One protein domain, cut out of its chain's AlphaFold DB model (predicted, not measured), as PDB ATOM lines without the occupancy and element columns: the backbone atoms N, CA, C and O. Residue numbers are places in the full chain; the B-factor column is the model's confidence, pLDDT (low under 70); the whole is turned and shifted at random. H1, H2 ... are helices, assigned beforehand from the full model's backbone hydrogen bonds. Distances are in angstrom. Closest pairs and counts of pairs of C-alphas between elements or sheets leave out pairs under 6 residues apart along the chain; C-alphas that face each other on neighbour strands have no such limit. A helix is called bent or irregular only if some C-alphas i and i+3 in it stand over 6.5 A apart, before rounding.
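Overview. This is residues 2 to 31 and 61 to 170 of the 236 residues of an uncharacterized protein of Enterorhabdus sp. P55 (UniProt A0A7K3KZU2). Four helices, H2 to H5, form an up-and-down bundle, each running against the one before; H2, H3 and H4 wrap round three sides of H5. H1 lies outside this bundle and crosses H4, the one bundle helix it meets. The printed part has 140 residues with five named helices, H1 to H5 in chain order, and no named strand: all helix. It is compact, with a radius of gyration of the C-alphas of 15.2 A and spans of 47 by 32 by 23 A.

Along the chain. Find C-alpha 2 at (-31.960, -60.327, 58.706); from there H1 runs 40.4 A through residues 2 to 29. After the cut, H2 takes residues 62 to 85, 32.4 A, with a kink of 38 degrees near residue 69. H3, residues 95 to 116, is irregular: C-alphas 111 and 114 are 7.7 A apart. H4 covers residues 118 to 143, 37.1 A. H5, residues 148 to 169, ends at C-alpha 169, (-30.282, -46.453, 24.080).

Arrangement. Look first at residues 14 to 24 of H1, which alone touch H4, at a steep tilt of 49 degrees; the closest C-alphas, of Leu 21 and Gly 123, are 4.8 A apart. H1 is apart from H2, H3 and H5. H4 and H5, a hairpin, touch with 55 pairs of C-alphas within 8 A, the closest those of Tyr 129 and Gly 159, 3.9 A. H5 touches H2 at a shallow tilt of 19 degrees, opposite ways, closest at the C-alphas of Leu 66 and Ala 168, 5.0 A. H5 touches H3 the same way at 3 degrees, a shallow tilt, closest at the C-alphas of Pro 97 and Leu 156, 6.5 A. Every O i to N i+4 pair is within hydrogen-bond range in H1, H4 and H5; in H2 it is 18 of 20 and in H3 16 of 18.

Size, cuts and confidence. The C-alphas farthest apart, of Gly 31 and Gly 87, are 51.7 A apart. Residues 32 to 60 are not printed, and C-alphas 31 and 61 stand 24.4 A apart across this cut. Of the links that are printed whole, none is long. Look for pLDDT under 70 at residues 2 to 11, 13, 17, 27 and 30 to 31.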
ATOM      1  N   PRO A   2     -31.098 -60.549  59.887       50.47
ATOM      2  CA  PRO A   2     -31.960 -60.327  58.706       50.47
ATOM      3  C   PRO A   2     -31.289 -59.522  57.571       50.47
ATOM      4  O   PRO A   2     -31.692 -59.619  56.416       50.47
ATOM      5  N   VAL A   3     -30.228 -58.764  57.878       51.28
ATOM      6  CA  VAL A   3     -29.500 -57.925  56.903       51.28
ATOM      7  C   VAL A   3     -28.764 -58.766  55.850       51.28
ATOM      8  O   VAL A   3     -28.750 -58.406  54.677       51.28
ATOM      9  N   THR A   4     -28.219 -59.925  56.229       57.03
ATOM     10  CA  THR A   4     -27.497 -60.823  55.314       57.03
ATOM     11  C   THR A   4     -28.413 -61.470  54.281       57.03
ATOM     12  O   THR A   4     -28.039 -61.555  53.118       57.03
ATOM     13  N   VAL A   5     -29.627 -61.878  54.659       54.12
ATOM     14  CA  VAL A   5     -30.570 -62.519  53.725       54.12
ATOM     15  C   VAL A   5     -31.069 -61.521  52.679       54.12
ATOM     16  O   VAL A   5     -31.041 -61.822  51.489       54.12
ATOM     17  N   ASN A   6     -31.431 -60.302  53.093       53.28
ATOM     18  CA  ASN A   6     -31.873 -59.259  52.162       53.28
ATOM     19  C   ASN A   6     -30.753 -58.822  51.206       53.28
ATOM     20  O   ASN A   6     -31.007 -58.637  50.017       53.28
ATOM     21  N   MET A   7     -29.511 -58.717  51.692       59.03
ATOM     22  CA  MET A   7     -28.356 -58.415  50.839       59.03
ATOM     23  C   MET A   7     -28.050 -59.540  49.846       59.03
ATOM     24  O   MET A   7     -27.734 -59.261  48.692       59.03
ATOM     25  N   VAL A   8     -28.185 -60.802  50.258       65.00
ATOM     26  CA  VAL A   8     -28.012 -61.955  49.362       65.00
ATOM     27  C   VAL A   8     -29.094 -61.972  48.282       65.00
ATOM     28  O   VAL A   8     -28.771 -62.148  47.111       65.00
ATOM     29  N   ILE A   9     -30.359 -61.730  48.635       63.81
ATOM     30  CA  ILE A   9     -31.466 -61.674  47.665       63.81
ATOM     31  C   ILE A   9     -31.264 -60.522  46.673       63.81
ATOM     32  O   ILE A   9     -31.357 -60.738  45.466       63.81
ATOM     33  N   ALA A  10     -30.922 -59.323  47.152       62.31
ATOM     34  CA  ALA A  10     -30.621 -58.185  46.285       62.31
ATOM     35  C   ALA A  10     -29.431 -58.477  45.354       62.31
ATOM     36  O   ALA A  10     -29.504 -58.220  44.153       62.31
ATOM     37  N   GLY A  11     -28.366 -59.094  45.879       67.81
ATOM     38  CA  GLY A  11     -27.216 -59.528  45.087       67.81
ATOM     39  C   GLY A  11     -27.592 -60.539  43.999       67.81
ATOM     40  O   GLY A  11     -27.171 -60.396  42.854       67.81
ATOM     41  N   LEU A  12     -28.443 -61.517  44.318       70.25
ATOM     42  CA  LEU A  12     -28.940 -62.496  43.348       70.25
ATOM     43  C   LEU A  12     -29.785 -61.844  42.248       70.25
ATOM     44  O   LEU A  12     -29.630 -62.204  41.083       70.25
ATOM     45  N   ILE A  13     -30.628 -60.863  42.586       69.56
ATOM     46  CA  ILE A  13     -31.416 -60.100  41.603       69.56
ATOM     47  C   ILE A  13     -30.487 -59.351  40.643       69.56
ATOM     48  O   ILE A  13     -30.688 -59.407  39.430       69.56
ATOM     49  N   VAL A  14     -29.436 -58.708  41.161       70.00
ATOM     50  CA  VAL A  14     -28.439 -58.007  40.337       70.00
ATOM     51  C   VAL A  14     -27.717 -58.969  39.398       70.00
ATOM     52  O   VAL A  14     -27.607 -58.693  38.203       70.00
ATOM     53  N   VAL A  15     -27.273 -60.122  39.901       73.50
ATOM     54  CA  VAL A  15     -26.600 -61.140  39.081       73.50
ATOM     55  C   VAL A  15     -27.543 -61.698  38.013       73.50
ATOM     56  O   VAL A  15     -27.152 -61.806  36.851       73.50
ATOM     57  N   ALA A  16     -28.795 -62.002  38.359       71.38
ATOM     58  CA  ALA A  16     -29.788 -62.500  37.411       71.38
ATOM     59  C   ALA A  16     -30.112 -61.466  36.321       71.38
ATOM     60  O   ALA A  16     -30.165 -61.817  35.140       71.38
ATOM     61  N   ALA A  17     -30.262 -60.189  36.687       68.00
ATOM     62  CA  ALA A  17     -30.463 -59.099  35.736       68.00
ATOM     63  C   ALA A  17     -29.252 -58.924  34.807       68.00
ATOM     64  O   ALA A  17     -29.421 -58.794  33.593       68.00
ATOM     65  N   ALA A  18     -28.030 -58.992  35.347       76.38
ATOM     66  CA  ALA A  18     -26.798 -58.908  34.568       76.38
ATOM     67  C   ALA A  18     -26.656 -60.079  33.584       76.38
ATOM     68  O   ALA A  18     -26.349 -59.860  32.411       76.38
ATOM     69  N   LEU A  19     -26.934 -61.311  34.021       75.00
ATOM     70  CA  LEU A  19     -26.931 -62.495  33.157       75.00
ATOM     71  C   LEU A  19     -28.023 -62.407  32.083       75.00
ATOM     72  O   LEU A  19     -27.749 -62.665  30.911       75.00
ATOM     73  N   GLY A  20     -29.236 -61.984  32.445       73.44
ATOM     74  CA  GLY A  20     -30.332 -61.767  31.500       73.44
ATOM     75  C   GLY A  20     -29.973 -60.733  30.431       73.44
ATOM     76  O   GLY A  20     -30.153 -60.983  29.236       73.44
ATOM     77  N   LEU A  21     -29.380 -59.605  30.836       76.88
ATOM     78  CA  LEU A  21     -28.875 -58.609  29.897       76.88
ATOM     79  C   LEU A  21     -27.740 -59.178  29.034       76.88
ATOM     80  O   LEU A  21     -27.730 -58.930  27.829       76.88
ATOM     81  N   ALA A  22     -26.816 -59.954  29.604       77.81
ATOM     82  CA  ALA A  22     -25.737 -60.592  28.853       77.81
ATOM     83  C   ALA A  22     -26.288 -61.520  27.761       77.81
ATOM     84  O   ALA A  22     -25.848 -61.427  26.618       77.81
ATOM     85  N   PHE A  23     -27.313 -62.327  28.046       75.38
ATOM     86  CA  PHE A  23     -27.989 -63.156  27.037       75.38
ATOM     87  C   PHE A  23     -28.646 -62.320  25.932       75.38
ATOM     88  O   PHE A  23     -28.462 -62.597  24.743       75.38
ATOM     89  N   VAL A  24     -29.368 -61.257  26.302       74.12
ATOM     90  CA  VAL A  24     -29.964 -60.318  25.336       74.12
ATOM     91  C   VAL A  24     -28.877 -59.684  24.462       74.12
ATOM     92  O   VAL A  24     -29.043 -59.574  23.244       74.12
ATOM     93  N   LYS A  25     -27.745 -59.305  25.061       79.06
ATOM     94  CA  LYS A  25     -26.591 -58.724  24.375       79.06
ATOM     95  C   LYS A  25     -25.888 -59.723  23.474       79.06
ATOM     96  O   LYS A  25     -25.557 -59.356  22.359       79.06
ATOM     97  N   VAL A  26     -25.721 -60.978  23.874       75.25
ATOM     98  CA  VAL A  26     -25.162 -62.018  22.999       75.25
ATOM     99  C   VAL A  26     -26.016 -62.161  21.739       75.25
ATOM    100  O   VAL A  26     -25.463 -62.191  20.645       75.25
ATOM    101  N   GLY A  27     -27.347 -62.139  21.853       67.00
ATOM    102  CA  GLY A  27     -28.244 -62.145  20.690       67.00
ATOM    103  C   GLY A  27     -28.159 -60.881  19.819       67.00
ATOM    104  O   GLY A  27     -28.250 -60.968  18.596       67.00
ATOM    105  N   GLU A  28     -27.958 -59.702  20.417       71.00
ATOM    106  CA  GLU A  28     -27.704 -58.455  19.673       71.00
ATOM    107  C   GLU A  28     -26.368 -58.467  18.937       71.00
ATOM    108  O   GLU A  28     -26.279 -58.009  17.799       71.00
ATOM    109  N   LEU A  29     -25.328 -58.930  19.626       72.50
ATOM    110  CA  LEU A  29     -23.947 -58.875  19.177       72.50
ATOM    111  C   LEU A  29     -23.566 -60.097  18.335       72.50
ATOM    112  O   LEU A  29     -22.505 -60.100  17.711       72.50
ATOM    113  N   ALA A  30     -24.431 -61.109  18.259       61.03
ATOM    114  CA  ALA A  30     -24.243 -62.275  17.412       61.03
ATOM    115  C   ALA A  30     -23.970 -61.841  15.962       61.03
ATOM    116  O   ALA A  30     -24.813 -61.255  15.275       61.03
ATOM    117  N   GLY A  31     -22.740 -62.108  15.514       55.41
ATOM    118  CA  GLY A  31     -22.247 -61.781  14.179       55.41
ATOM    119  C   GLY A  31     -21.915 -60.300  13.935       55.41
ATOM    120  O   GLY A  31     -21.709 -59.919  12.781       55.41
ATOM    121  N   GLY A  61     -35.238 -40.893  17.244       80.69
ATOM    122  CA  GLY A  61     -33.870 -40.628  17.675       80.69
ATOM    123  C   GLY A  61     -33.743 -40.778  19.193       80.69
ATOM    124  O   GLY A  61     -34.738 -40.709  19.916       80.69
ATOM    125  N   PHE A  62     -32.518 -40.964  19.684       86.06
ATOM    126  CA  PHE A  62     -32.259 -41.158  21.114       86.06
ATOM    127  C   PHE A  62     -32.945 -40.096  21.989       86.06
ATOM    128  O   PHE A  62     -33.644 -40.448  22.930       86.06
ATOM    129  N   ALA A  63     -32.827 -38.814  21.623       88.06
ATOM    130  CA  ALA A  63     -33.439 -37.711  22.364       88.06
ATOM    131  C   ALA A  63     -34.973 -37.808  22.426       88.06
ATOM    132  O   ALA A  63     -35.563 -37.616  23.484       88.06
ATOM    133  N   ALA A  64     -35.624 -38.172  21.318       87.75
ATOM    134  CA  ALA A  64     -37.076 -38.323  21.274       87.75
ATOM    135  C   ALA A  64     -37.556 -39.537  22.087       87.75
ATOM    136  O   ALA A  64     -38.582 -39.467  22.763       87.75
ATOM    137  N   ARG A  65     -36.791 -40.638  22.084       88.00
ATOM    138  CA  ARG A  65     -37.056 -41.788  22.965       88.00
ATOM    139  C   ARG A  65     -36.898 -41.411  24.426       88.00
ATOM    140  O   ARG A  65     -37.768 -41.727  25.225       88.00
ATOM    141  N   LEU A  66     -35.813 -40.716  24.759       91.62
ATOM    142  CA  LEU A  66     -35.549 -40.278  26.119       91.62
ATOM    143  C   LEU A  66     -36.644 -39.333  26.617       91.62
ATOM    144  O   LEU A  66     -37.091 -39.493  27.742       91.62
ATOM    145  N   ALA A  67     -37.141 -38.418  25.784       89.38
ATOM    146  CA  ALA A  67     -38.266 -37.554  26.143       89.38
ATOM    147  C   ALA A  67     -39.560 -38.353  26.395       89.38
ATOM    148  O   ALA A  67     -40.238 -38.128  27.397       89.38
ATOM    149  N   ARG A  68     -39.870 -39.329  25.527       88.62
ATOM    150  CA  ARG A  68     -41.044 -40.210  25.667       88.62
ATOM    151  C   ARG A  68     -40.999 -41.054  26.945       88.62
ATOM    152  O   ARG A  68     -42.041 -41.295  27.545       88.62
ATOM    153  N   LEU A  69     -39.814 -41.518  27.337       90.31
ATOM    154  CA  LEU A  69     -39.604 -42.369  28.514       90.31
ATOM    155  C   LEU A  69     -39.430 -41.558  29.800       90.31
ATOM    156  O   LEU A  69     -39.901 -41.959  30.859       90.31
ATOM    157  N   GLY A  70     -38.762 -40.413  29.703       89.12
ATOM    158  CA  GLY A  70     -38.378 -39.586  30.836       89.12
ATOM    159  C   GLY A  70     -39.584 -39.024  31.571       89.12
ATOM    160  O   GLY A  70     -39.629 -39.123  32.785       89.12
ATOM    161  N   ALA A  71     -40.590 -38.500  30.864       90.88
ATOM    162  CA  ALA A  71     -41.771 -37.920  31.509       90.88
ATOM    163  C   ALA A  71     -42.508 -38.894  32.462       90.88
ATOM    164  O   ALA A  71     -42.660 -38.557  33.635       90.88
ATOM    165  N   PRO A  72     -42.932 -40.102  32.037       93.88
ATOM    166  CA  PRO A  72     -43.613 -41.037  32.934       93.88
ATOM    167  C   PRO A  72     -42.705 -41.572  34.051       93.88
ATOM    168  O   PRO A  72     -43.164 -41.726  35.180       93.88
ATOM    169  N   LEU A  73     -41.416 -41.799  33.781       95.94
ATOM    170  CA  LEU A  73     -40.466 -42.230  34.810       95.94
ATOM    171  C   LEU A  73     -40.195 -41.124  35.848       95.94
ATOM    172  O   LEU A  73     -40.121 -41.403  37.041       95.94
ATOM    173  N   LEU A  74     -40.141 -39.859  35.426       95.25
ATOM    174  CA  LEU A  74     -40.052 -38.710  36.330       95.25
ATOM    175  C   LEU A  74     -41.288 -38.590  37.223       95.25
ATOM    176  O   LEU A  74     -41.148 -38.209  38.380       95.25
ATOM    177  N   VAL A  75     -42.480 -38.937  36.726       96.56
ATOM    178  CA  VAL A  75     -43.694 -38.988  37.557       96.56
ATOM    179  C   VAL A  75     -43.560 -40.059  38.642       96.56
ATOM    180  O   VAL A  75     -43.833 -39.766  39.804       96.56
ATOM    181  N   VAL A  76     -43.089 -41.265  38.306       96.62
ATOM    182  CA  VAL A  76     -42.840 -42.335  39.296       96.62
ATOM    183  C   VAL A  76     -41.836 -41.885  40.360       96.62
ATOM    184  O   VAL A  76     -42.090 -42.044  41.557       96.62
ATOM    185  N   LEU A  77     -40.729 -41.272  39.938       96.94
ATOM    186  CA  LEU A  77     -39.706 -40.752  40.843       96.94
ATOM    187  C   LEU A  77     -40.256 -39.637  41.741       96.94
ATOM    188  O   LEU A  77     -40.065 -39.675  42.955       96.94
ATOM    189  N   ALA A  78     -40.967 -38.665  41.168       97.25
ATOM    190  CA  ALA A  78     -41.529 -37.538  41.907       97.25
ATOM    191  C   ALA A  78     -42.551 -37.998  42.953       97.25
ATOM    192  O   ALA A  78     -42.511 -37.527  44.089       97.25
ATOM    193  N   LEU A  79     -43.424 -38.948  42.605       97.25
ATOM    194  CA  LEU A  79     -44.382 -39.533  43.546       97.25
ATOM    195  C   LEU A  79     -43.669 -40.290  44.671       97.25
ATOM    196  O   LEU A  79     -44.006 -40.097  45.837       97.25
ATOM    197  N   SER A  80     -42.655 -41.093  44.345       95.69
ATOM    198  CA  SER A  80     -41.872 -41.829  45.345       95.69
ATOM    199  C   SER A  80     -41.152 -40.890  46.314       95.69
ATOM    200  O   SER A  80     -41.216 -41.082  47.528       95.69
ATOM    201  N   LEU A  81     -40.526 -39.826  45.803       95.12
ATOM    202  CA  LEU A  81     -39.883 -38.809  46.634       95.12
ATOM    203  C   LEU A  81     -40.901 -38.032  47.471       95.12
ATOM    204  O   LEU A  81     -40.646 -37.802  48.648       95.12
ATOM    205  N   ALA A  82     -42.063 -37.673  46.920       96.06
ATOM    206  CA  ALA A  82     -43.117 -36.989  47.667       96.06
ATOM    207  C   ALA A  82     -43.644 -37.846  48.829       96.06
ATOM    208  O   ALA A  82     -43.767 -37.351  49.947       96.06
ATOM    209  N   VAL A  83     -43.885 -39.141  48.595       95.88
ATOM    210  CA  VAL A  83     -44.264 -40.112  49.638       95.88
ATOM    211  C   VAL A  83     -43.172 -40.222  50.707       95.88
ATOM    212  O   VAL A  83     -43.480 -40.243  51.901       95.88
ATOM    213  N   GLY A  84     -41.905 -40.249  50.282       93.06
ATOM    214  CA  GLY A  84     -40.736 -40.278  51.157       93.06
ATOM    215  C   GLY A  84     -40.609 -39.050  52.056       93.06
ATOM    216  O   GLY A  84     -40.468 -39.169  53.272       93.06
ATOM    217  N   LEU A  85     -40.695 -37.864  51.457       92.00
ATOM    218  CA  LEU A  85     -40.563 -36.571  52.130       92.00
ATOM    219  C   LEU A  85     -41.767 -36.244  53.019       92.00
ATOM    220  O   LEU A  85     -41.603 -35.596  54.048       92.00
ATOM    221  N   ALA A  86     -42.960 -36.728  52.667       93.69
ATOM    222  CA  ALA A  86     -44.150 -36.631  53.510       93.69
ATOM    223  C   ALA A  86     -44.113 -37.582  54.723       93.69
ATOM    224  O   ALA A  86     -45.010 -37.536  55.561       93.69
ATOM    225  N   GLY A  87     -43.113 -38.468  54.815       90.06
ATOM    226  CA  GLY A  87     -42.975 -39.431  55.910       90.06
ATOM    227  C   GLY A  87     -43.975 -40.590  55.867       90.06
ATOM    228  O   GLY A  87     -44.044 -41.362  56.820       90.06
ATOM    229  N   LEU A  88     -44.731 -40.742  54.774       93.06
ATOM    230  CA  LEU A  88     -45.704 -41.829  54.598       93.06
ATOM    231  C   LEU A  88     -45.010 -43.187  54.459       93.06
ATOM    232  O   LEU A  88     -45.479 -44.189  54.994       93.06
ATOM    233  N   LEU A  89     -43.871 -43.210  53.764       91.75
ATOM    234  CA  LEU A  89     -42.932 -44.324  53.771       91.75
ATOM    235  C   LEU A  89     -41.522 -43.764  53.982       91.75
ATOM    236  O   LEU A  89     -41.083 -42.940  53.185       91.75
ATOM    237  N   PRO A  90     -40.784 -44.181  55.021       89.19
ATOM    238  CA  PRO A  90     -39.501 -43.571  55.338       89.19
ATOM    239  C   PRO A  90     -38.454 -43.875  54.261       89.19
ATOM    240  O   PRO A  90     -38.215 -45.039  53.932       89.19
ATOM    241  N   LEU A  91     -37.760 -42.833  53.783       88.25
ATOM    242  CA  LEU A  91     -36.635 -42.965  52.846       88.25
ATOM    243  C   LEU A  91     -35.493 -43.813  53.410       88.25
ATOM    244  O   LEU A  91     -34.830 -44.506  52.654       88.25
ATOM    245  N   GLY A  92     -35.283 -43.814  54.729       87.12
ATOM    246  CA  GLY A  92     -34.296 -44.687  55.376       87.12
ATOM    247  C   GLY A  92     -34.685 -46.174  55.400       87.12
ATOM    248  O   GLY A  92     -33.880 -47.012  55.797       87.12
ATOM    249  N   GLY A  93     -35.916 -46.515  55.006       85.81
ATOM    250  CA  GLY A  93     -36.409 -47.887  54.915       85.81
ATOM    251  C   GLY A  93     -36.178 -48.523  53.542       85.81
ATOM    252  O   GLY A  93     -35.925 -47.851  52.550       85.81
ATOM    253  N   VAL A  94     -36.319 -49.850  53.473       84.31
ATOM    254  CA  VAL A  94     -36.123 -50.633  52.231       84.31
ATOM    255  C   VAL A  94     -37.386 -50.681  51.360       84.31
ATOM    256  O   VAL A  94     -37.307 -50.904  50.152       84.31
ATOM    257  N   LEU A  95     -38.563 -50.463  51.957       87.69
ATOM    258  CA  LEU A  95     -39.848 -50.663  51.284       87.69
ATOM    259  C   LEU A  95     -40.077 -49.666  50.142       87.69
ATOM    260  O   LEU A  95     -40.422 -50.086  49.041       87.69
ATOM    261  N   LEU A  96     -39.859 -48.370  50.386       90.88
ATOM    262  CA  LEU A  96     -40.067 -47.333  49.375       90.88
ATOM    263  C   LEU A  96     -39.147 -47.532  48.151       90.88
ATOM    264  O   LEU A  96     -39.685 -47.601  47.047       90.88
ATOM    265  N   PRO A  97     -37.821 -47.741  48.305       88.75
ATOM    266  CA  PRO A  97     -36.962 -48.065  47.165       88.75
ATOM    267  C   PRO A  97     -37.337 -49.344  46.423       88.75
ATOM    268  O   PRO A  97     -37.238 -49.399  45.202       88.75
ATOM    269  N   SER A  98     -37.813 -50.368  47.135       88.44
ATOM    270  CA  SER A  98     -38.254 -51.610  46.487       88.44
ATOM    271  C   SER A  98     -39.503 -51.396  45.626       88.44
ATOM    272  O   SER A  98     -39.581 -51.924  44.518       88.44
ATOM    273  N   LEU A  99     -40.480 -50.629  46.120       91.88
ATOM    274  CA  LEU A  99     -41.698 -50.311  45.371       91.88
ATOM    275  C   LEU A  99     -41.404 -49.410  44.173       91.88
ATOM    276  O   LEU A  99     -41.964 -49.635  43.101       91.88
ATOM    277  N   GLU A 100     -40.520 -48.428  44.340       94.19
ATOM    278  CA  GLU A 100     -40.115 -47.532  43.258       94.19
ATOM    279  C   GLU A 100     -39.396 -48.300  42.146       94.19
ATOM    280  O   GLU A 100     -39.819 -48.182  41.002       94.19
ATOM    281  N   LEU A 101     -38.435 -49.179  42.466       92.88
ATOM    282  CA  LEU A 101     -37.789 -50.064  41.486       92.88
ATOM    283  C   LEU A 101     -38.823 -50.848  40.669       92.88
ATOM    284  O   LEU A 101     -38.758 -50.892  39.441       92.88
ATOM    285  N   VAL A 102     -39.780 -51.493  41.345       93.38
ATOM    286  CA  VAL A 102     -40.810 -52.296  40.672       93.38
ATOM    287  C   VAL A 102     -41.683 -51.417  39.776       93.38
ATOM    288  O   VAL A 102     -41.963 -51.798  38.640       93.38
ATOM    289  N   ALA A 103     -42.096 -50.245  40.261       95.81
ATOM    290  CA  ALA A 103     -42.927 -49.312  39.509       95.81
ATOM    291  C   ALA A 103     -42.192 -48.736  38.290       95.81
ATOM    292  O   ALA A 103     -42.749 -48.750  37.191       95.81
ATOM    293  N   ALA A 104     -40.950 -48.280  38.463       95.94
ATOM    294  CA  ALA A 104     -40.121 -47.720  37.403       95.94
ATOM    295  C   ALA A 104     -39.902 -48.753  36.292       95.94
ATOM    296  O   ALA A 104     -40.316 -48.518  35.156       95.94
ATOM    297  N   VAL A 105     -39.443 -49.958  36.653       94.38
ATOM    298  CA  VAL A 105     -39.211 -51.060  35.706       94.38
ATOM    299  C   VAL A 105     -40.493 -51.486  34.997       94.38
ATOM    300  O   VAL A 105     -40.469 -51.763  33.796       94.38
ATOM    301  N   ALA A 106     -41.628 -51.545  35.700       94.25
ATOM    302  CA  ALA A 106     -42.910 -51.883  35.086       94.25
ATOM    303  C   ALA A 106     -43.351 -50.823  34.063       94.25
ATOM    304  O   ALA A 106     -43.803 -51.173  32.969       94.25
ATOM    305  N   VAL A 107     -43.180 -49.539  34.388       96.00
ATOM    306  CA  VAL A 107     -43.465 -48.422  33.478       96.00
ATOM    307  C   VAL A 107     -42.526 -48.459  32.271       96.00
ATOM    308  O   VAL A 107     -42.999 -48.437  31.133       96.00
ATOM    309  N   GLY A 108     -41.217 -48.595  32.485       93.56
ATOM    310  CA  GLY A 108     -40.224 -48.709  31.418       93.56
ATOM    311  C   GLY A 108     -40.495 -49.893  30.484       93.56
ATOM    312  O   GLY A 108     -40.463 -49.748  29.256       93.56
ATOM    313  N   LEU A 109     -40.850 -51.050  31.049       91.25
ATOM    314  CA  LEU A 109     -41.259 -52.241  30.305       91.25
ATOM    315  C   LEU A 109     -42.518 -51.986  29.471       91.25
ATOM    316  O   LEU A 109     -42.521 -52.284  28.277       91.25
ATOM    317  N   GLY A 110     -43.571 -51.425  30.069       89.44
ATOM    318  CA  GLY A 110     -44.835 -51.150  29.381       89.44
ATOM    319  C   GLY A 110     -44.665 -50.200  28.195       89.44
ATOM    320  O   GLY A 110     -45.223 -50.431  27.124       89.44
ATOM    321  N   LEU A 111     -43.820 -49.177  28.345       89.12
ATOM    322  CA  LEU A 111     -43.572 -48.176  27.305       89.12
ATOM    323  C   LEU A 111     -42.718 -48.687  26.140       89.12
ATOM    324  O   LEU A 111     -42.781 -48.115  25.051       89.12
ATOM    325  N   THR A 112     -41.925 -49.739  26.355       87.44
ATOM    326  CA  THR A 112     -40.953 -50.250  25.371       87.44
ATOM    327  C   THR A 112     -41.228 -51.678  24.898       87.44
ATOM    328  O   THR A 112     -40.502 -52.210  24.051       87.44
ATOM    329  N   TYR A 113     -42.304 -52.300  25.392       83.75
ATOM    330  CA  TYR A 113     -42.696 -53.669  25.059       83.75
ATOM    331  C   TYR A 113     -42.816 -53.889  23.543       83.75
ATOM    332  O   TYR A 113     -42.206 -54.818  23.007       83.75
ATOM    333  N   ALA A 114     -43.530 -53.003  22.840       79.50
ATOM    334  CA  ALA A 114     -43.762 -53.109  21.396       79.50
ATOM    335  C   ALA A 114     -42.471 -52.953  20.560       79.50
ATOM    336  O   ALA A 114     -42.314 -53.573  19.499       79.50
ATOM    337  N   ASP A 115     -41.507 -52.181  21.070       79.19
ATOM    338  CA  ASP A 115     -40.271 -51.841  20.360       79.19
ATOM    339  C   ASP A 115     -39.248 -52.987  20.365       79.19
ATOM    340  O   ASP A 115     -38.428 -53.107  19.453       79.19
ATOM    341  N   ALA A 116     -39.252 -53.825  21.403       75.88
ATOM    342  CA  ALA A 116     -38.143 -54.735  21.706       75.88
ATOM    343  C   ALA A 116     -38.573 -56.150  22.139       75.88
ATOM    344  O   ALA A 116     -37.777 -57.102  22.054       75.88
ATOM    345  N   GLY A 117     -39.828 -56.316  22.551       80.69
ATOM    346  CA  GLY A 117     -40.326 -57.490  23.254       80.69
ATOM    347  C   GLY A 117     -39.948 -57.490  24.745       80.69
ATOM    348  O   GLY A 117     -38.994 -56.816  25.151       80.69
ATOM    349  N   PRO A 118     -40.648 -58.295  25.561       81.81
ATOM    350  CA  PRO A 118     -40.652 -58.162  27.019       81.81
ATOM    351  C   PRO A 118     -39.282 -58.384  27.658       81.81
ATOM    352  O   PRO A 118     -38.809 -57.550  28.415       81.81
ATOM    353  N   TRP A 119     -38.600 -59.477  27.311       83.00
ATOM    354  CA  TRP A 119     -37.329 -59.851  27.945       83.00
ATOM    355  C   TRP A 119     -36.198 -58.863  27.684       83.00
ATOM    356  O   TRP A 119     -35.323 -58.655  28.519       83.00
ATOM    357  N   ARG A 120     -36.222 -58.247  26.505       83.88
ATOM    358  CA  ARG A 120     -35.221 -57.273  26.094       83.88
ATOM    359  C   ARG A 120     -35.458 -55.941  26.800       83.88
ATOM    360  O   ARG A 120     -34.521 -55.419  27.386       83.88
ATOM    361  N   ALA A 121     -36.695 -55.446  26.783       88.12
ATOM    362  CA  ALA A 121     -37.089 -54.256  27.531       88.12
ATOM    363  C   ALA A 121     -36.779 -54.408  29.030       88.12
ATOM    364  O   ALA A 121     -36.082 -53.572  29.597       88.12
ATOM    365  N   LEU A 122     -37.179 -55.534  29.630       89.06
ATOM    366  CA  LEU A 122     -36.896 -55.862  31.027       89.06
ATOM    367  C   LEU A 122     -35.392 -55.864  31.329       89.06
ATOM    368  O   LEU A 122     -34.964 -55.275  32.316       89.06
ATOM    369  N   GLY A 123     -34.585 -56.497  30.471       88.00
ATOM    370  CA  GLY A 123     -33.135 -56.560  30.653       88.00
ATOM    371  C   GLY A 123     -32.470 -55.182  30.639       88.00
ATOM    372  O   GLY A 123     -31.592 -54.924  31.456       88.00
ATOM    373  N   TYR A 124     -32.890 -54.284  29.742       90.81
ATOM    374  CA  TYR A 124     -32.366 -52.915  29.698       90.81
ATOM    375  C   TYR A 124     -32.857 -52.058  30.868       90.81
ATOM    376  O   TYR A 124     -32.046 -51.333  31.439       90.81
ATOM    377  N   ALA A 125     -34.139 -52.161  31.232       92.31
ATOM    378  CA  ALA A 125     -34.717 -51.421  32.350       92.31
ATOM    379  C   ALA A 125     -34.011 -51.766  33.668       92.31
ATOM    380  O   ALA A 125     -33.427 -50.895  34.310       92.31
ATOM    381  N   LEU A 126     -33.961 -53.062  34.003       91.81
ATOM    382  CA  LEU A 126     -33.301 -53.548  35.214       91.81
ATOM    383  C   LEU A 126     -31.819 -53.198  35.240       91.81
ATOM    384  O   LEU A 126     -31.315 -52.752  36.264       91.81
ATOM    385  N   ALA A 127     -31.101 -53.390  34.134       90.25
ATOM    386  CA  ALA A 127     -29.679 -53.091  34.116       90.25
ATOM    387  C   ALA A 127     -29.399 -51.596  34.290       90.25
ATOM    388  O   ALA A 127     -28.518 -51.244  35.067       90.25
ATOM    389  N   GLY A 128     -30.148 -50.726  33.602       92.69
ATOM    390  CA  GLY A 128     -30.026 -49.279  33.767       92.69
ATOM    391  C   GLY A 128     -30.269 -48.872  35.215       92.69
ATOM    392  O   GLY A 128     -29.388 -48.277  35.836       92.69
ATOM    393  N   TYR A 129     -31.404 -49.296  35.775       94.06
ATOM    394  CA  TYR A 129     -31.761 -48.992  37.154       94.06
ATOM    395  C   TYR A 129     -30.697 -49.475  38.144       94.06
ATOM    396  O   TYR A 129     -30.196 -48.704  38.958       94.06
ATOM    397  N   LEU A 130     -30.314 -50.752  38.072       91.25
ATOM    398  CA  LEU A 130     -29.407 -51.352  39.048       91.25
ATOM    399  C   LEU A 130     -27.994 -50.777  38.951       91.25
ATOM    400  O   LEU A 130     -27.375 -50.547  39.984       91.25
ATOM    401  N   ILE A 131     -27.487 -50.493  37.747       89.81
ATOM    402  CA  ILE A 131     -26.190 -49.820  37.587       89.81
ATOM    403  C   ILE A 131     -26.237 -48.436  38.244       89.81
ATOM    404  O   ILE A 131     -25.314 -48.081  38.976       89.81
ATOM    405  N   GLY A 132     -27.315 -47.677  38.021       91.69
ATOM    406  CA  GLY A 132     -27.474 -46.331  38.574       91.69
ATOM    407  C   GLY A 132     -27.578 -46.359  40.088       91.69
ATOM    408  O   GLY A 132     -26.822 -45.674  40.775       91.69
ATOM    409  N   GLY A 133     -28.450 -47.220  40.608       91.19
ATOM    410  CA  GLY A 133     -28.670 -47.385  42.036       91.19
ATOM    411  C   GLY A 133     -27.439 -47.896  42.785       91.19
ATOM    412  O   GLY A 133     -27.105 -47.364  43.841       91.19
ATOM    413  N   VAL A 134     -26.709 -48.876  42.238       88.38
ATOM    414  CA  VAL A 134     -25.470 -49.389  42.851       88.38
ATOM    415  C   VAL A 134     -24.372 -48.327  42.841       88.38
ATOM    416  O   VAL A 134     -23.709 -48.138  43.861       88.38
ATOM    417  N   ALA A 135     -24.192 -47.604  41.730       87.25
ATOM    418  CA  ALA A 135     -23.202 -46.532  41.643       87.25
ATOM    419  C   ALA A 135     -23.510 -45.392  42.628       87.25
ATOM    420  O   ALA A 135     -22.617 -44.942  43.346       87.25
ATOM    421  N   ALA A 136     -24.775 -44.973  42.710       91.81
ATOM    422  CA  ALA A 136     -25.243 -43.982  43.671       91.81
ATOM    423  C   ALA A 136     -25.062 -44.456  45.115       91.81
ATOM    424  O   ALA A 136     -24.499 -43.730  45.927       91.81
ATOM    425  N   THR A 137     -25.442 -45.696  45.426       88.94
ATOM    426  CA  THR A 137     -25.253 -46.271  46.764       88.94
ATOM    427  C   THR A 137     -23.776 -46.275  47.156       88.94
ATOM    428  O   THR A 137     -23.431 -45.832  48.248       88.94
ATOM    429  N   ALA A 138     -22.887 -46.724  46.265       84.88
ATOM    430  CA  ALA A 138     -21.449 -46.753  46.522       84.88
ATOM    431  C   ALA A 138     -20.868 -45.346  46.737       84.88
ATOM    432  O   ALA A 138     -20.109 -45.133  47.683       84.88
ATOM    433  N   ALA A 139     -21.257 -44.376  45.904       88.06
ATOM    434  CA  ALA A 139     -20.852 -42.981  46.063       88.06
ATOM    435  C   ALA A 139     -21.384 -42.381  47.376       88.06
ATOM    436  O   ALA A 139     -20.638 -41.744  48.117       88.06
ATOM    437  N   GLY A 140     -22.651 -42.635  47.700       88.56
ATOM    438  CA  GLY A 140     -23.300 -42.172  48.920       88.56
ATOM    439  C   GLY A 140     -22.647 -42.735  50.181       88.56
ATOM    440  O   GLY A 140     -22.347 -41.979  51.099       88.56
ATOM    441  N   LEU A 141     -22.314 -44.028  50.202       87.81
ATOM    442  CA  LEU A 141     -21.565 -44.640  51.306       87.81
ATOM    443  C   LEU A 141     -20.178 -44.010  51.506       87.81
ATOM    444  O   LEU A 141     -19.693 -43.968  52.633       87.81
ATOM    445  N   GLY A 142     -19.549 -43.515  50.435       84.62
ATOM    446  CA  GLY A 142     -18.257 -42.832  50.502       84.62
ATOM    447  C   GLY A 142     -18.327 -41.372  50.963       84.62
ATOM    448  O   GLY A 142     -17.372 -40.888  51.564       84.62
ATOM    449  N   VAL A 143     -19.430 -40.666  50.687       89.94
ATOM    450  CA  VAL A 143     -19.546 -39.207  50.906       89.94
ATOM    451  C   VAL A 143     -20.420 -38.845  52.112       89.94
ATOM    452  O   VAL A 143     -20.158 -37.851  52.782       89.94
ATOM    453  N   MET A 144     -21.448 -39.639  52.405       91.81
ATOM    454  CA  MET A 144     -22.438 -39.392  53.462       91.81
ATOM    455  C   MET A 144     -22.694 -40.665  54.291       91.81
ATOM    456  O   MET A 144     -23.815 -41.180  54.340       91.81
ATOM    457  N   PRO A 145     -21.653 -41.223  54.941       85.38
ATOM    458  CA  PRO A 145     -21.779 -42.470  55.682       85.38
ATOM    459  C   PRO A 145     -22.781 -42.326  56.835       85.38
ATOM    460  O   PRO A 145     -22.683 -41.417  57.655       85.38
ATOM    461  N   GLY A 146     -23.740 -43.250  56.906       83.75
ATOM    462  CA  GLY A 146     -24.765 -43.280  57.953       83.75
ATOM    463  C   GLY A 146     -26.060 -42.536  57.618       83.75
ATOM    464  O   GLY A 146     -27.072 -42.804  58.265       83.75
ATOM    465  N   ASP A 147     -26.088 -41.697  56.576       92.56
ATOM    466  CA  ASP A 147     -27.325 -41.067  56.095       92.56
ATOM    467  C   ASP A 147     -28.041 -41.963  55.072       92.56
ATOM    468  O   ASP A 147     -28.023 -41.752  53.859       92.56
ATOM    469  N   VAL A 148     -28.670 -43.022  55.583       90.06
ATOM    470  CA  VAL A 148     -29.368 -44.019  54.755       90.06
ATOM    471  C   VAL A 148     -30.499 -43.386  53.936       90.06
ATOM    472  O   VAL A 148     -30.753 -43.817  52.813       90.06
ATOM    473  N   ALA A 149     -31.168 -42.360  54.467       92.56
ATOM    474  CA  ALA A 149     -32.262 -41.692  53.773       92.56
ATOM    475  C   ALA A 149     -31.760 -40.912  52.551       92.56
ATOM    476  O   ALA A 149     -32.337 -41.045  51.469       92.56
ATOM    477  N   ALA A 150     -30.667 -40.156  52.697       92.81
ATOM    478  CA  ALA A 150     -30.051 -39.445  51.581       92.81
ATOM    479  C   ALA A 150     -29.480 -40.411  50.532       92.81
ATOM    480  O   ALA A 150     -29.698 -40.211  49.335       92.81
ATOM    481  N   ILE A 151     -28.828 -41.497  50.966       92.19
ATOM    482  CA  ILE A 151     -28.313 -42.538  50.065       92.19
ATOM    483  C   ILE A 151     -29.455 -43.177  49.269       92.19
ATOM    484  O   ILE A 151     -29.359 -43.288  48.050       92.19
ATOM    485  N   ASN A 152     -30.554 -43.552  49.924       92.75
ATOM    486  CA  ASN A 152     -31.705 -44.127  49.234       92.75
ATOM    487  C   ASN A 152     -32.332 -43.126  48.259       92.75
ATOM    488  O   ASN A 152     -32.598 -43.503  47.125       92.75
ATOM    489  N   GLY A 153     -32.499 -41.857  48.643       93.56
ATOM    490  CA  GLY A 153     -32.988 -40.813  47.736       93.56
ATOM    491  C   GLY A 153     -32.120 -40.662  46.480       93.56
ATOM    492  O   GLY A 153     -32.645 -40.619  45.368       93.56
ATOM    493  N   LEU A 154     -30.794 -40.664  46.642       94.31
ATOM    494  CA  LEU A 154     -29.833 -40.647  45.535       94.31
ATOM    495  C   LEU A 154     -29.971 -41.893  44.643       94.31
ATOM    496  O   LEU A 154     -29.943 -41.782  43.417       94.31
ATOM    497  N   THR A 155     -30.151 -43.067  45.251       92.88
ATOM    498  CA  THR A 155     -30.349 -44.348  44.561       92.88
ATOM    499  C   THR A 155     -31.608 -44.352  43.702       92.88
ATOM    500  O   THR A 155     -31.517 -44.790  42.556       92.88
ATOM    501  N   LEU A 156     -32.735 -43.819  44.198       95.06
ATOM    502  CA  LEU A 156     -33.959 -43.670  43.395       95.06
ATOM    503  C   LEU A 156     -33.666 -42.828  42.154       95.06
ATOM    504  O   LEU A 156     -33.841 -43.285  41.032       95.06
ATOM    505  N   VAL A 157     -33.122 -41.623  42.352       96.75
ATOM    506  CA  VAL A 157     -32.853 -40.678  41.259       96.75
ATOM    507  C   VAL A 157     -31.923 -41.293  40.213       96.75
ATOM    508  O   VAL A 157     -32.229 -41.276  39.021       96.75
ATOM    509  N   ALA A 158     -30.787 -41.846  40.638       96.44
ATOM    510  CA  ALA A 158     -29.809 -42.417  39.721       96.44
ATOM    511  C   ALA A 158     -30.337 -43.672  39.014       96.44
ATOM    512  O   ALA A 158     -30.075 -43.847  37.821       96.44
ATOM    513  N   GLY A 159     -31.087 -44.517  39.726       95.50
ATOM    514  CA  GLY A 159     -31.736 -45.699  39.170       95.50
ATOM    515  C   GLY A 159     -32.719 -45.326  38.066       95.50
ATOM    516  O   GLY A 159     -32.531 -45.726  36.916       95.50
ATOM    517  N   THR A 160     -33.700 -44.472  38.363       96.81
ATOM    518  CA  THR A 160     -34.704 -44.044  37.377       96.81
ATOM    519  C   THR A 160     -34.066 -43.349  36.163       96.81
ATOM    520  O   THR A 160     -34.463 -43.580  35.018       96.81
ATOM    521  N   VAL A 161     -33.043 -42.509  36.376       96.38
ATOM    522  CA  VAL A 161     -32.345 -41.803  35.284       96.38
ATOM    523  C   VAL A 161     -31.586 -42.777  34.382       96.38
ATOM    524  O   VAL A 161     -31.711 -42.698  33.155       96.38
ATOM    525  N   LEU A 162     -30.805 -43.702  34.950       96.12
ATOM    526  CA  LEU A 162     -30.066 -44.667  34.135       96.12
ATOM    527  C   LEU A 162     -30.982 -45.700  33.476       96.12
ATOM    528  O   LEU A 162     -30.661 -46.149  32.376       96.12
ATOM    529  N   GLU A 163     -32.130 -46.034  34.067       95.62
ATOM    530  CA  GLU A 163     -33.178 -46.800  33.388       95.62
ATOM    531  C   GLU A 163     -33.654 -46.086  32.117       95.62
ATOM    532  O   GLU A 163     -33.615 -46.669  31.028       95.62
ATOM    533  N   ALA A 164     -34.043 -44.811  32.225       95.75
ATOM    534  CA  ALA A 164     -34.517 -44.030  31.085       95.75
ATOM    535  C   ALA A 164     -33.458 -43.954  29.972       95.75
ATOM    536  O   ALA A 164     -33.768 -44.144  28.792       95.75
ATOM    537  N   LEU A 165     -32.192 -43.735  30.341       95.50
ATOM    538  CA  LEU A 165     -31.068 -43.704  29.404       95.50
ATOM    539  C   LEU A 165     -30.817 -45.072  28.756       95.50
ATOM    540  O   LEU A 165     -30.612 -45.144  27.541       95.50
ATOM    541  N   ALA A 166     -30.862 -46.157  29.530       93.31
ATOM    542  CA  ALA A 166     -30.676 -47.511  29.021       93.31
ATOM    543  C   ALA A 166     -31.779 -47.889  28.024       93.31
ATOM    544  O   ALA A 166     -31.480 -48.373  26.928       93.31
ATOM    545  N   LEU A 167     -33.041 -47.610  28.354       92.62
ATOM    546  CA  LEU A 167     -34.187 -47.855  27.479       92.62
ATOM    547  C   LEU A 167     -34.167 -46.964  26.233       92.62
ATOM    548  O   LEU A 167     -34.433 -47.445  25.131       92.62
ATOM    549  N   ALA A 168     -33.771 -45.696  26.353       92.19
ATOM    550  CA  ALA A 168     -33.595 -44.820  25.195       92.19
ATOM    551  C   ALA A 168     -32.467 -45.311  24.269       92.19
ATOM    552  O   ALA A 168     -32.569 -45.200  23.042       92.19
ATOM    553  N   TRP A 169     -31.405 -45.893  24.836       90.12
ATOM    554  CA  TRP A 169     -30.282 -46.453  24.080       90.12
ATOM    555  C   TRP A 169     -30.559 -47.844  23.501       90.12
ATOM    556  O   TRP A 169     -29.842 -48.288  22.591       90.12
ATOM    557  N   MET A 170     -31.592 -48.529  23.995       88.94
ATOM    558  CA  MET A 170     -31.990 -49.855  23.548       88.94
ATOM    559  C   MET A 170     -32.287 -49.851  22.037       88.94
ATOM    560  O   MET A 170     -33.197 -49.159  21.574       88.94
TER     561      MET A 170